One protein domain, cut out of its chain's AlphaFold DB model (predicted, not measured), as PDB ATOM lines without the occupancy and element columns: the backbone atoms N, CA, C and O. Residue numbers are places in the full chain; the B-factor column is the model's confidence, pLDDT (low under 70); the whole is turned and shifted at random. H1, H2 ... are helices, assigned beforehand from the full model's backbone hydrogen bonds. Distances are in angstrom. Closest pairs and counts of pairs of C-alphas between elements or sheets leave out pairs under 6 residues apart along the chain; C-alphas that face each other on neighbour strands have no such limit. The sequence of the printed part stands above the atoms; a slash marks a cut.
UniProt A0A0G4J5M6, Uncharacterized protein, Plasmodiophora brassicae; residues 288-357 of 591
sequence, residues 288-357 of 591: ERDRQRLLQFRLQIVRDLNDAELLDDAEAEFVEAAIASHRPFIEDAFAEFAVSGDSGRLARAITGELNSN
ATOM      1  N   GLU A 288      92.078 -16.383  95.252       61.72
ATOM      2  CA  GLU A 288      90.858 -16.889  94.614       61.72
ATOM      3  C   GLU A 288      90.343 -18.142  95.325       61.72
ATOM      4  O   GLU A 288      89.141 -18.282  95.533       61.72
ATOM      5  N   ARG A 289      91.235 -19.017  95.804       67.75
ATOM      6  CA  ARG A 289      90.828 -20.188  96.593       67.75
ATOM      7  C   ARG A 289      90.257 -19.797  97.955       67.75
ATOM      8  O   ARG A 289      89.239 -20.348  98.374       67.75
ATOM      9  N   ASP A 290      90.881 -18.845  98.642       71.19
ATOM     10  CA  ASP A 290      90.388 -18.335  99.921       71.19
ATOM     11  C   ASP A 290      89.137 -17.471  99.740       71.19
ATOM     12  O   ASP A 290      88.216 -17.560 100.553       71.19
ATOM     13  N   ARG A 291      89.019 -16.738  98.626       73.88
ATOM     14  CA  ARG A 291      87.783 -16.059  98.218       73.88
ATOM     15  C   ARG A 291      86.665 -17.057  97.946       73.88
ATOM     16  O   ARG A 291      85.571 -16.870  98.463       73.88
ATOM     17  N   GLN A 292      86.927 -18.153  97.233       76.62
ATOM     18  CA  GLN A 292      85.945 -19.218  97.011       76.62
ATOM     19  C   GLN A 292      85.538 -19.905  98.319       76.62
ATOM     20  O   GLN A 292      84.353 -20.159  98.526       76.62
ATOM     21  N   ARG A 293      86.478 -20.160  99.237       77.44
ATOM     22  CA  ARG A 293      86.174 -20.705 100.573       77.44
ATOM     23  C   ARG A 293      85.341 -19.745 101.410       77.44
ATOM     24  O   ARG A 293      84.387 -20.179 102.048       77.44
ATOM     25  N   LEU A 294      85.674 -18.456 101.397       80.25
ATOM     26  CA  LEU A 294      84.915 -17.421 102.094       80.25
ATOM     27  C   LEU A 294      83.503 -17.295 101.514       80.25
ATOM     28  O   LEU A 294      82.539 -17.195 102.267       80.25
ATOM     29  N   LEU A 295      83.371 -17.362 100.189       83.69
ATOM     30  CA  LEU A 295      82.088 -17.313  99.494       83.69
ATOM     31  C   LEU A 295      81.241 -18.548  99.833       83.69
ATOM     32  O   LEU A 295      80.084 -18.403 100.215       83.69
ATOM     33  N   GLN A 296      81.828 -19.751  99.821       86.06
ATOM     34  CA  GLN A 296      81.153 -20.972 100.275       86.06
ATOM     35  C   GLN A 296      80.741 -20.906 101.750       86.06
ATOM     36  O   GLN A 296      79.636 -21.318 102.092       86.06
ATOM     37  N   PHE A 297      81.594 -20.365 102.619       85.06
ATOM     38  CA  PHE A 297      81.287 -20.200 104.038       85.06
ATOM     39  C   PHE A 297      80.120 -19.231 104.263       85.06
ATOM     40  O   PHE A 297      79.216 -19.520 105.042       85.06
ATOM     41  N   ARG A 298      80.092 -18.109 103.538       89.38
ATOM     42  CA  ARG A 298      78.994 -17.137 103.603       89.38
ATOM     43  C   ARG A 298      77.685 -17.713 103.083       89.38
ATOM     44  O   ARG A 298      76.668 -17.555 103.746       89.38
ATOM     45  N   LEU A 299      77.714 -18.433 101.959       89.81
ATOM     46  CA  LEU A 299      76.537 -19.146 101.448       89.81
ATOM     47  C   LEU A 299      76.029 -20.188 102.453       89.81
ATOM     48  O   LEU A 299      74.825 -20.317 102.644       89.81
ATOM     49  N   GLN A 300      76.930 -20.894 103.142       91.31
ATOM     50  CA  GLN A 300      76.532 -21.827 104.194       91.31
ATOM     51  C   GLN A 300      75.836 -21.111 105.358       91.31
ATOM     52  O   GLN A 300      74.799 -21.583 105.806       91.31
ATOM     53  N   ILE A 301      76.334 -19.949 105.794       84.38
ATOM     54  CA  ILE A 301      75.672 -19.150 106.840       84.38
ATOM     55  C   ILE A 301      74.265 -18.721 106.405       84.38
ATOM     56  O   ILE A 301      73.348 -18.776 107.215       84.38
ATOM     57  N   VAL A 302      74.066 -18.314 105.147       87.75
ATOM     58  CA  VAL A 302      72.728 -17.937 104.647       87.75
ATOM     59  C   VAL A 302      71.767 -19.116 104.691       87.75
ATOM     60  O   VAL A 302      70.632 -18.958 105.130       87.75
ATOM     61  N   ARG A 303      72.229 -20.309 104.306       90.88
ATOM     62  CA  ARG A 303      71.433 -21.539 104.411       90.88
ATOM     63  C   ARG A 303      71.098 -21.869 105.857       90.88
ATOM     64  O   ARG A 303      69.943 -22.147 106.147       90.88
ATOM     65  N   ASP A 304      72.066 -21.744 106.761       85.12
ATOM     66  CA  ASP A 304      71.848 -21.960 108.192       85.12
ATOM     67  C   ASP A 304      70.845 -20.939 108.776       85.12
ATOM     68  O   ASP A 304      70.068 -21.274 109.668       85.12
ATOM     69  N   LEU A 305      70.834 -19.694 108.277       86.00
ATOM     70  CA  LEU A 305      69.844 -18.675 108.646       86.00
ATOM     71  C   LEU A 305      68.443 -18.996 108.100       86.00
ATOM     72  O   LEU A 305      67.469 -18.796 108.827       86.00
ATOM     73  N   ASN A 306      68.340 -19.502 106.865       91.75
ATOM     74  CA  ASN A 306      67.072 -19.945 106.275       91.75
ATOM     75  C   ASN A 306      66.509 -21.163 107.030       91.75
ATOM     76  O   ASN A 306      65.360 -21.160 107.464       91.75
ATOM     77  N   ASP A 307      67.351 -22.166 107.301       91.06
ATOM     78  CA  ASP A 307      66.987 -23.366 108.068       91.06
ATOM     79  C   ASP A 307      66.552 -23.030 109.508       91.06
ATOM     80  O   ASP A 307      65.754 -23.750 110.111       91.06
ATOM     81  N   ALA A 308      67.070 -21.934 110.072       91.00
ATOM     82  CA  ALA A 308      66.682 -21.416 111.383       91.00
ATOM     83  C   ALA A 308      65.418 -20.533 111.361       91.00
ATOM     84  O   ALA A 308      65.071 -19.974 112.404       91.00
ATOM     85  N   GLU A 309      64.750 -20.392 110.209       94.19
ATOM     86  CA  GLU A 309      63.586 -19.517 109.988       94.19
ATOM     87  C   GLU A 309      63.873 -18.036 110.337       94.19
ATOM     88  O   GLU A 309      62.988 -17.296 110.774       94.19
ATOM     89  N   LEU A 310      65.132 -17.598 110.195       88.56
ATOM     90  CA  LEU A 310      65.553 -16.205 110.412       88.56
ATOM     91  C   LEU A 310      65.547 -15.370 109.127       88.56
ATOM     92  O   LEU A 310      65.531 -14.144 109.217       88.56
ATOM     93  N   LEU A 311      65.580 -16.039 107.977       90.06
ATOM     94  CA  LEU A 311      65.309 -15.499 106.649       90.06
ATOM     95  C   LEU A 311      64.183 -16.341 106.047       90.06
ATOM     96  O   LEU A 311      64.110 -17.535 106.340       90.06
ATOM     97  N   ASP A 312      63.313 -15.740 105.241       92.38
ATOM     98  CA  ASP A 312      62.428 -16.525 104.375       92.38
ATOM     99  C   ASP A 312      63.140 -16.961 103.079       92.38
ATOM    100  O   ASP A 312      64.229 -16.480 102.755       92.38
ATOM    101  N   ASP A 313      62.533 -17.884 102.323       89.81
ATOM    102  CA  ASP A 313      63.140 -18.438 101.103       89.81
ATOM    103  C   ASP A 313      63.476 -17.356 100.054       89.81
ATOM    104  O   ASP A 313      64.466 -17.483  99.331       89.81
ATOM    105  N   ALA A 314      62.678 -16.282  99.972       79.00
ATOM    106  CA  ALA A 314      62.898 -15.197  99.018       79.00
ATOM    107  C   ALA A 314      64.042 -14.277  99.472       79.00
ATOM    108  O   ALA A 314      64.876 -13.864  98.661       79.00
ATOM    109  N   GLU A 315      64.121 -13.987 100.771       85.44
ATOM    110  CA  GLU A 315      65.236 -13.265 101.375       85.44
ATOM    111  C   GLU A 315      66.546 -14.053 101.238       85.44
ATOM    112  O   GLU A 315      67.573 -13.479 100.874       85.44
ATOM    113  N   ALA A 316      66.520 -15.368 101.465       86.31
ATOM    114  CA  ALA A 316      67.684 -16.235 101.313       86.31
ATOM    115  C   ALA A 316      68.204 -16.242  99.865       86.31
ATOM    116  O   ALA A 316      69.397 -16.017  99.650       86.31
ATOM    117  N   GLU A 317      67.322 -16.413  98.873       85.06
ATOM    118  CA  GLU A 317      67.688 -16.378  97.447       85.06
ATOM    119  C   GLU A 317      68.317 -15.030  97.057       85.06
ATOM    120  O   GLU A 317      69.356 -14.979  96.390       85.06
ATOM    121  N   PHE A 318      67.741 -13.921  97.532       82.69
ATOM    122  CA  PHE A 318      68.297 -12.594  97.291       82.69
ATOM    123  C   PHE A 318      69.692 -12.434  97.906       82.69
ATOM    124  O   PHE A 318      70.593 -11.873  97.276       82.69
ATOM    125  N   VAL A 319      69.895 -12.913  99.134       84.62
ATOM    126  CA  VAL A 319      71.177 -12.795  99.834       84.62
ATOM    127  C   VAL A 319      72.244 -13.658  99.168       84.62
ATOM    128  O   VAL A 319      73.373 -13.194  99.017       84.62
ATOM    129  N   GLU A 320      71.909 -14.863  98.702       89.00
ATOM    130  CA  GLU A 320      72.833 -15.691  97.916       89.00
ATOM    131  C   GLU A 320      73.279 -14.961  96.632       89.00
ATOM    132  O   GLU A 320      74.479 -14.891  96.343       89.00
ATOM    133  N   ALA A 321      72.346 -14.328  95.911       79.19
ATOM    134  CA  ALA A 321      72.661 -13.512  94.735       79.19
ATOM    135  C   ALA A 321      73.504 -12.267  95.084       79.19
ATOM    136  O   ALA A 321      74.421 -11.888  94.346       79.19
ATOM    137  N   ALA A 322      73.235 -11.633  96.229       78.56
ATOM    138  CA  ALA A 322      73.974 -10.471  96.711       78.56
ATOM    139  C   ALA A 322      75.403 -10.824  97.177       78.56
ATOM    140  O   ALA A 322      76.321 -10.035  96.955       78.56
ATOM    141  N   ILE A 323      75.617 -12.015  97.751       86.06
ATOM    142  CA  ILE A 323      76.948 -12.563  98.065       86.06
ATOM    143  C   ILE A 323      77.723 -12.847  96.777       86.06
ATOM    144  O   ILE A 323      78.889 -12.469  96.670       86.06
ATOM    145  N   ALA A 324      77.090 -13.484  95.787       81.56
ATOM    146  CA  ALA A 324      77.735 -13.803  94.513       81.56
ATOM    147  C   ALA A 324      78.197 -12.541  93.758       81.56
ATOM    148  O   ALA A 324      79.240 -12.558  93.106       81.56
ATOM    149  N   SER A 325      77.448 -11.444  93.898       77.56
ATOM    150  CA  SER A 325      77.758 -10.131  93.315       77.56
ATOM    151  C   SER A 325      78.578  -9.207  94.228       77.56
ATOM    152  O   SER A 325      78.784  -8.051  93.872       77.56
ATOM    153  N   HIS A 326      79.073  -9.688  95.379       81.50
ATOM    154  CA  HIS A 326      79.897  -8.914  96.328       81.50
ATOM    155  C   HIS A 326      79.267  -7.572  96.738       81.50
ATOM    156  O   HIS A 326      79.937  -6.537  96.788       81.50
ATOM    157  N   ARG A 327      77.955  -7.555  97.021       79.88
ATOM    158  CA  ARG A 327      77.278  -6.298  97.371       79.88
ATOM    159  C   ARG A 327      77.818  -5.723  98.693       79.88
ATOM    160  O   ARG A 327      77.818  -6.432  99.698       79.88
ATOM    161  N   PRO A 328      78.186  -4.427  98.759       78.62
ATOM    162  CA  PRO A 328      78.855  -3.850  99.930       78.62
ATOM    163  C   PRO A 328      78.100  -3.996 101.260       78.62
ATOM    164  O   PRO A 328      78.713  -4.298 102.276       78.62
ATOM    165  N   PHE A 329      76.771  -3.848 101.270       86.00
ATOM    166  CA  PHE A 329      75.992  -3.977 102.511       86.00
ATOM    167  C   PHE A 329      76.015  -5.410 103.078       86.00
ATOM    168  O   PHE A 329      75.916  -5.597 104.288       86.00
ATOM    169  N   ILE A 330      76.181  -6.422 102.216       87.19
ATOM    170  CA  ILE A 330      76.369  -7.816 102.630       87.19
ATOM    171  C   ILE A 330      77.747  -7.983 103.269       87.19
ATOM    172  O   ILE A 330      77.853  -8.607 104.322       87.19
ATOM    173  N   GLU A 331      78.791  -7.390 102.684       86.81
ATOM    174  CA  GLU A 331      80.140  -7.393 103.266       86.81
ATOM    175  C   GLU A 331      80.153  -6.774 104.669       86.81
ATOM    176  O   GLU A 331      80.693  -7.377 105.598       86.81
ATOM    177  N   ASP A 332      79.499  -5.624 104.842       85.94
ATOM    178  CA  ASP A 332      79.400  -4.931 106.128       85.94
ATOM    179  C   ASP A 332      78.626  -5.765 107.163       85.94
ATOM    180  O   ASP A 332      79.065  -5.907 108.310       85.94
ATOM    181  N   ALA A 333      77.518  -6.390 106.753       89.19
ATOM    182  CA  ALA A 333      76.735  -7.269 107.616       89.19
ATOM    183  C   ALA A 333      77.540  -8.510 108.051       89.19
ATOM    184  O   ALA A 333      77.544  -8.867 109.233       89.19
ATOM    185  N   PHE A 334      78.286  -9.141 107.136       88.38
ATOM    186  CA  PHE A 334      79.162 -10.273 107.462       88.38
ATOM    187  C   PHE A 334      80.380  -9.865 108.302       88.38
ATOM    188  O   PHE A 334      80.818 -10.649 109.145       88.38
ATOM    189  N   ALA A 335      80.920  -8.658 108.121       85.94
ATOM    190  CA  ALA A 335      81.986  -8.129 108.970       85.94
ATOM    191  C   ALA A 335      81.489  -7.900 110.406       85.94
ATOM    192  O   ALA A 335      82.155  -8.286 111.369       85.94
ATOM    193  N   GLU A 336      80.286  -7.344 110.571       85.75
ATOM    194  CA  GLU A 336      79.657  -7.190 111.884       85.75
ATOM    195  C   GLU A 336      79.337  -8.547 112.530       85.75
ATOM    196  O   GLU A 336      79.535  -8.734 113.738       85.75
ATOM    197  N   PHE A 337      78.903  -9.527 111.737       86.94
ATOM    198  CA  PHE A 337      78.723 -10.903 112.193       86.94
ATOM    199  C   PHE A 337      80.041 -11.541 112.640       86.94
ATOM    200  O   PHE A 337      80.080 -12.146 113.706       86.94
ATOM    201  N   ALA A 338      81.137 -11.359 111.900       81.44
ATOM    202  CA  ALA A 338      82.445 -11.896 112.275       81.44
ATOM    203  C   ALA A 338      82.934 -11.362 113.635       81.44
ATOM    204  O   ALA A 338      83.607 -12.076 114.376       81.44
ATOM    205  N   VAL A 339      82.569 -10.122 113.984       85.81
ATOM    206  CA  VAL A 339      82.897  -9.512 115.283       85.81
ATOM    207  C   VAL A 339      81.939  -9.962 116.390       85.81
ATOM    208  O   VAL A 339      82.367 -10.188 117.521       85.81
ATOM    209  N   SER A 340      80.640 -10.051 116.096       89.88
ATOM    210  CA  SER A 340      79.605 -10.271 117.116       89.88
ATOM    211  C   SER A 340      79.240 -11.737 117.351       89.88
ATOM    212  O   SER A 340      78.807 -12.077 118.451       89.88
ATOM    213  N   GLY A 341      79.381 -12.593 116.337       89.62
ATOM    214  CA  GLY A 341      78.893 -13.974 116.323       89.62
ATOM    215  C   GLY A 341      77.366 -14.109 116.416       89.62
ATOM    216  O   GLY A 341      76.874 -15.208 116.660       89.62
ATOM    217  N   ASP A 342      76.609 -13.015 116.274       91.81
ATOM    218  CA  ASP A 342      75.156 -12.989 116.476       91.81
ATOM    219  C   ASP A 342      74.411 -13.147 115.141       91.81
ATOM    220  O   ASP A 342      74.201 -12.184 114.397       91.81
ATOM    221  N   SER A 343      73.971 -14.373 114.858       86.25
ATOM    222  CA  SER A 343      73.201 -14.720 113.657       86.25
ATOM    223  C   SER A 343      71.878 -13.948 113.547       86.25
ATOM    224  O   SER A 343      71.454 -13.601 112.448       86.25
ATOM    225  N   GLY A 344      71.240 -13.599 114.672       86.56
ATOM    226  CA  GLY A 344      70.005 -12.808 114.679       86.56
ATOM    227  C   GLY A 344      70.246 -11.320 114.411       86.56
ATOM    228  O   GLY A 344      69.338 -10.597 113.995       86.56
ATOM    229  N   ARG A 345      71.463 -10.826 114.653       86.88
ATOM    230  CA  ARG A 345      71.885  -9.480 114.245       86.88
ATOM    231  C   ARG A 345      72.226  -9.435 112.759       86.88
ATOM    232  O   ARG A 345      71.794  -8.494 112.105       86.88
ATOM    233  N   LEU A 346      72.897 -10.466 112.241       87.75
ATOM    234  CA  LEU A 346      73.141 -10.633 110.805       87.75
ATOM    235  C   LEU A 346      71.824 -10.667 110.020       87.75
ATOM    236  O   LEU A 346      71.642  -9.859 109.114       87.75
ATOM    237  N   ALA A 347      70.872 -11.514 110.428       87.06
ATOM    238  CA  ALA A 347      69.555 -11.594 109.796       87.06
ATOM    239  C   ALA A 347      68.817 -10.246 109.834       87.06
ATOM    240  O   ALA A 347      68.366  -9.764 108.808       87.06
ATOM    241  N   ARG A 348      68.780  -9.556 110.984       89.44
ATOM    242  CA  ARG A 348      68.141  -8.228 111.078       89.44
ATOM    243  C   ARG A 348      68.836  -7.143 110.259       89.44
ATOM    244  O   ARG A 348      68.147  -6.244 109.791       89.44
ATOM    245  N   ALA A 349      70.159  -7.186 110.118       87.19
ATOM    246  CA  ALA A 349      70.893  -6.251 109.268       87.19
ATOM    247  C   ALA A 349      70.544  -6.486 107.792       87.19
ATOM    248  O   ALA A 349      70.203  -5.544 107.082       87.19
ATOM    249  N   ILE A 350      70.531  -7.752 107.373       87.81
ATOM    250  CA  ILE A 350      70.138  -8.175 106.031       87.81
ATOM    251  C   ILE A 350      68.673  -7.800 105.757       87.81
ATOM    252  O   ILE A 350      68.410  -6.958 104.908       87.81
ATOM    253  N   THR A 351      67.724  -8.336 106.524       83.88
ATOM    254  CA  THR A 351      66.277  -8.092 106.398       83.88
ATOM    255  C   THR A 351      65.913  -6.618 106.586       83.88
ATOM    256  O   THR A 351      64.970  -6.121 105.972       83.88
ATOM    257  N   GLY A 352      66.653  -5.881 107.418       85.62
ATOM    258  CA  GLY A 352      66.500  -4.436 107.576       85.62
ATOM    259  C   GLY A 352      66.805  -3.687 106.283       85.62
ATOM    260  O   GLY A 352      66.023  -2.824 105.884       85.62
ATOM    261  N   GLU A 353      67.879  -4.058 105.588       81.56
ATOM    262  CA  GLU A 353      68.211  -3.510 104.270       81.56
ATOM    263  C   GLU A 353      67.238  -3.988 103.178       81.56
ATOM    264  O   GLU A 353      66.820  -3.180 102.348       81.56
ATOM    265  N   LEU A 354      66.786  -5.250 103.211       80.06
ATOM    266  CA  LEU A 354      65.785  -5.787 102.269       80.06
ATOM    267  C   LEU A 354      64.429  -5.086 102.385       80.06
ATOM    268  O   LEU A 354      63.885  -4.615 101.391       80.06
ATOM    269  N   ASN A 355      63.909  -4.921 103.598       75.69
ATOM    270  CA  ASN A 355      62.641  -4.220 103.818       75.69
ATOM    271  C   ASN A 355      62.753  -2.719 103.543       75.69
ATOM    272  O   ASN A 355      61.788  -2.082 103.117       75.69
ATOM    273  N   SER A 356      63.946  -2.154 103.730       68.81
ATOM    274  CA  SER A 356      64.244  -0.798 103.276       68.81
ATOM    275  C   SER A 356      64.274  -0.702 101.745       68.81
ATOM    276  O   SER A 356      64.207   0.414 101.233       68.81
ATOM    277  N   ASN A 357      64.379  -1.817 101.005       54.59
ATOM    278  CA  ASN A 357      64.318  -1.889  99.538       54.59
ATOM    279  C   ASN A 357      62.896  -2.050  98.978       54.59
ATOM    280  O   ASN A 357      62.630  -1.513  97.906       54.59
TER     281      ASN A 357
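Overview. This is residues 288 to 357 of the 591 residues of an uncharacterized protein of Plasmodiophora brassicae (UniProt A0A0G4J5M6). Two helical hairpins cross at nearly right angles, long H1 with H2 packed on H3 with H4; residues 288 to 294 of H1 stick out. The printed part has 70 residues, 60 of them in four named helices, H1 to H4 in order along the chain; its class is all helix, and it is compact, with a radius of gyration of the C-alphas of 11.1 A and spans of 32 by 24 by 23 A.

Arrangement. H1, residues 288 to 307, and H2, residues 313 to 324, touch as a hairpin at a shallow tilt of 10 degrees, C-alphas 299 and 320 closest at 6.2 A. H2 touches H3, residues 328 to 340, about perpendicular at 80 degrees, with residues 319 to 323 alone, C-alphas 323 and 330 closest at 6.6 A. H3 and H4, residues 343 to 357, touch as a hairpin at 22 degrees, C-alphas 337 and 346 closest at 5.8 A. Every O i to N i+4 pair in H1, H2, H3 and H4 is within hydrogen-bond range.

Along the chain. H1, 28.2 A long, begins at C-alpha 288 (90.858, -16.889, 94.614). H2 spans 16.7 A and H3 18.4 A. H4, 21.0 A, ends at C-alpha 357 (64.318, -1.889, 99.538).

Size, cuts and confidence. The farthest C-alphas, 289 and 356, are 33.6 A apart. The printed part has no cut, and its three links are tight. The pLDDT is under 70 at residues 288 to 289 and 356 to 357.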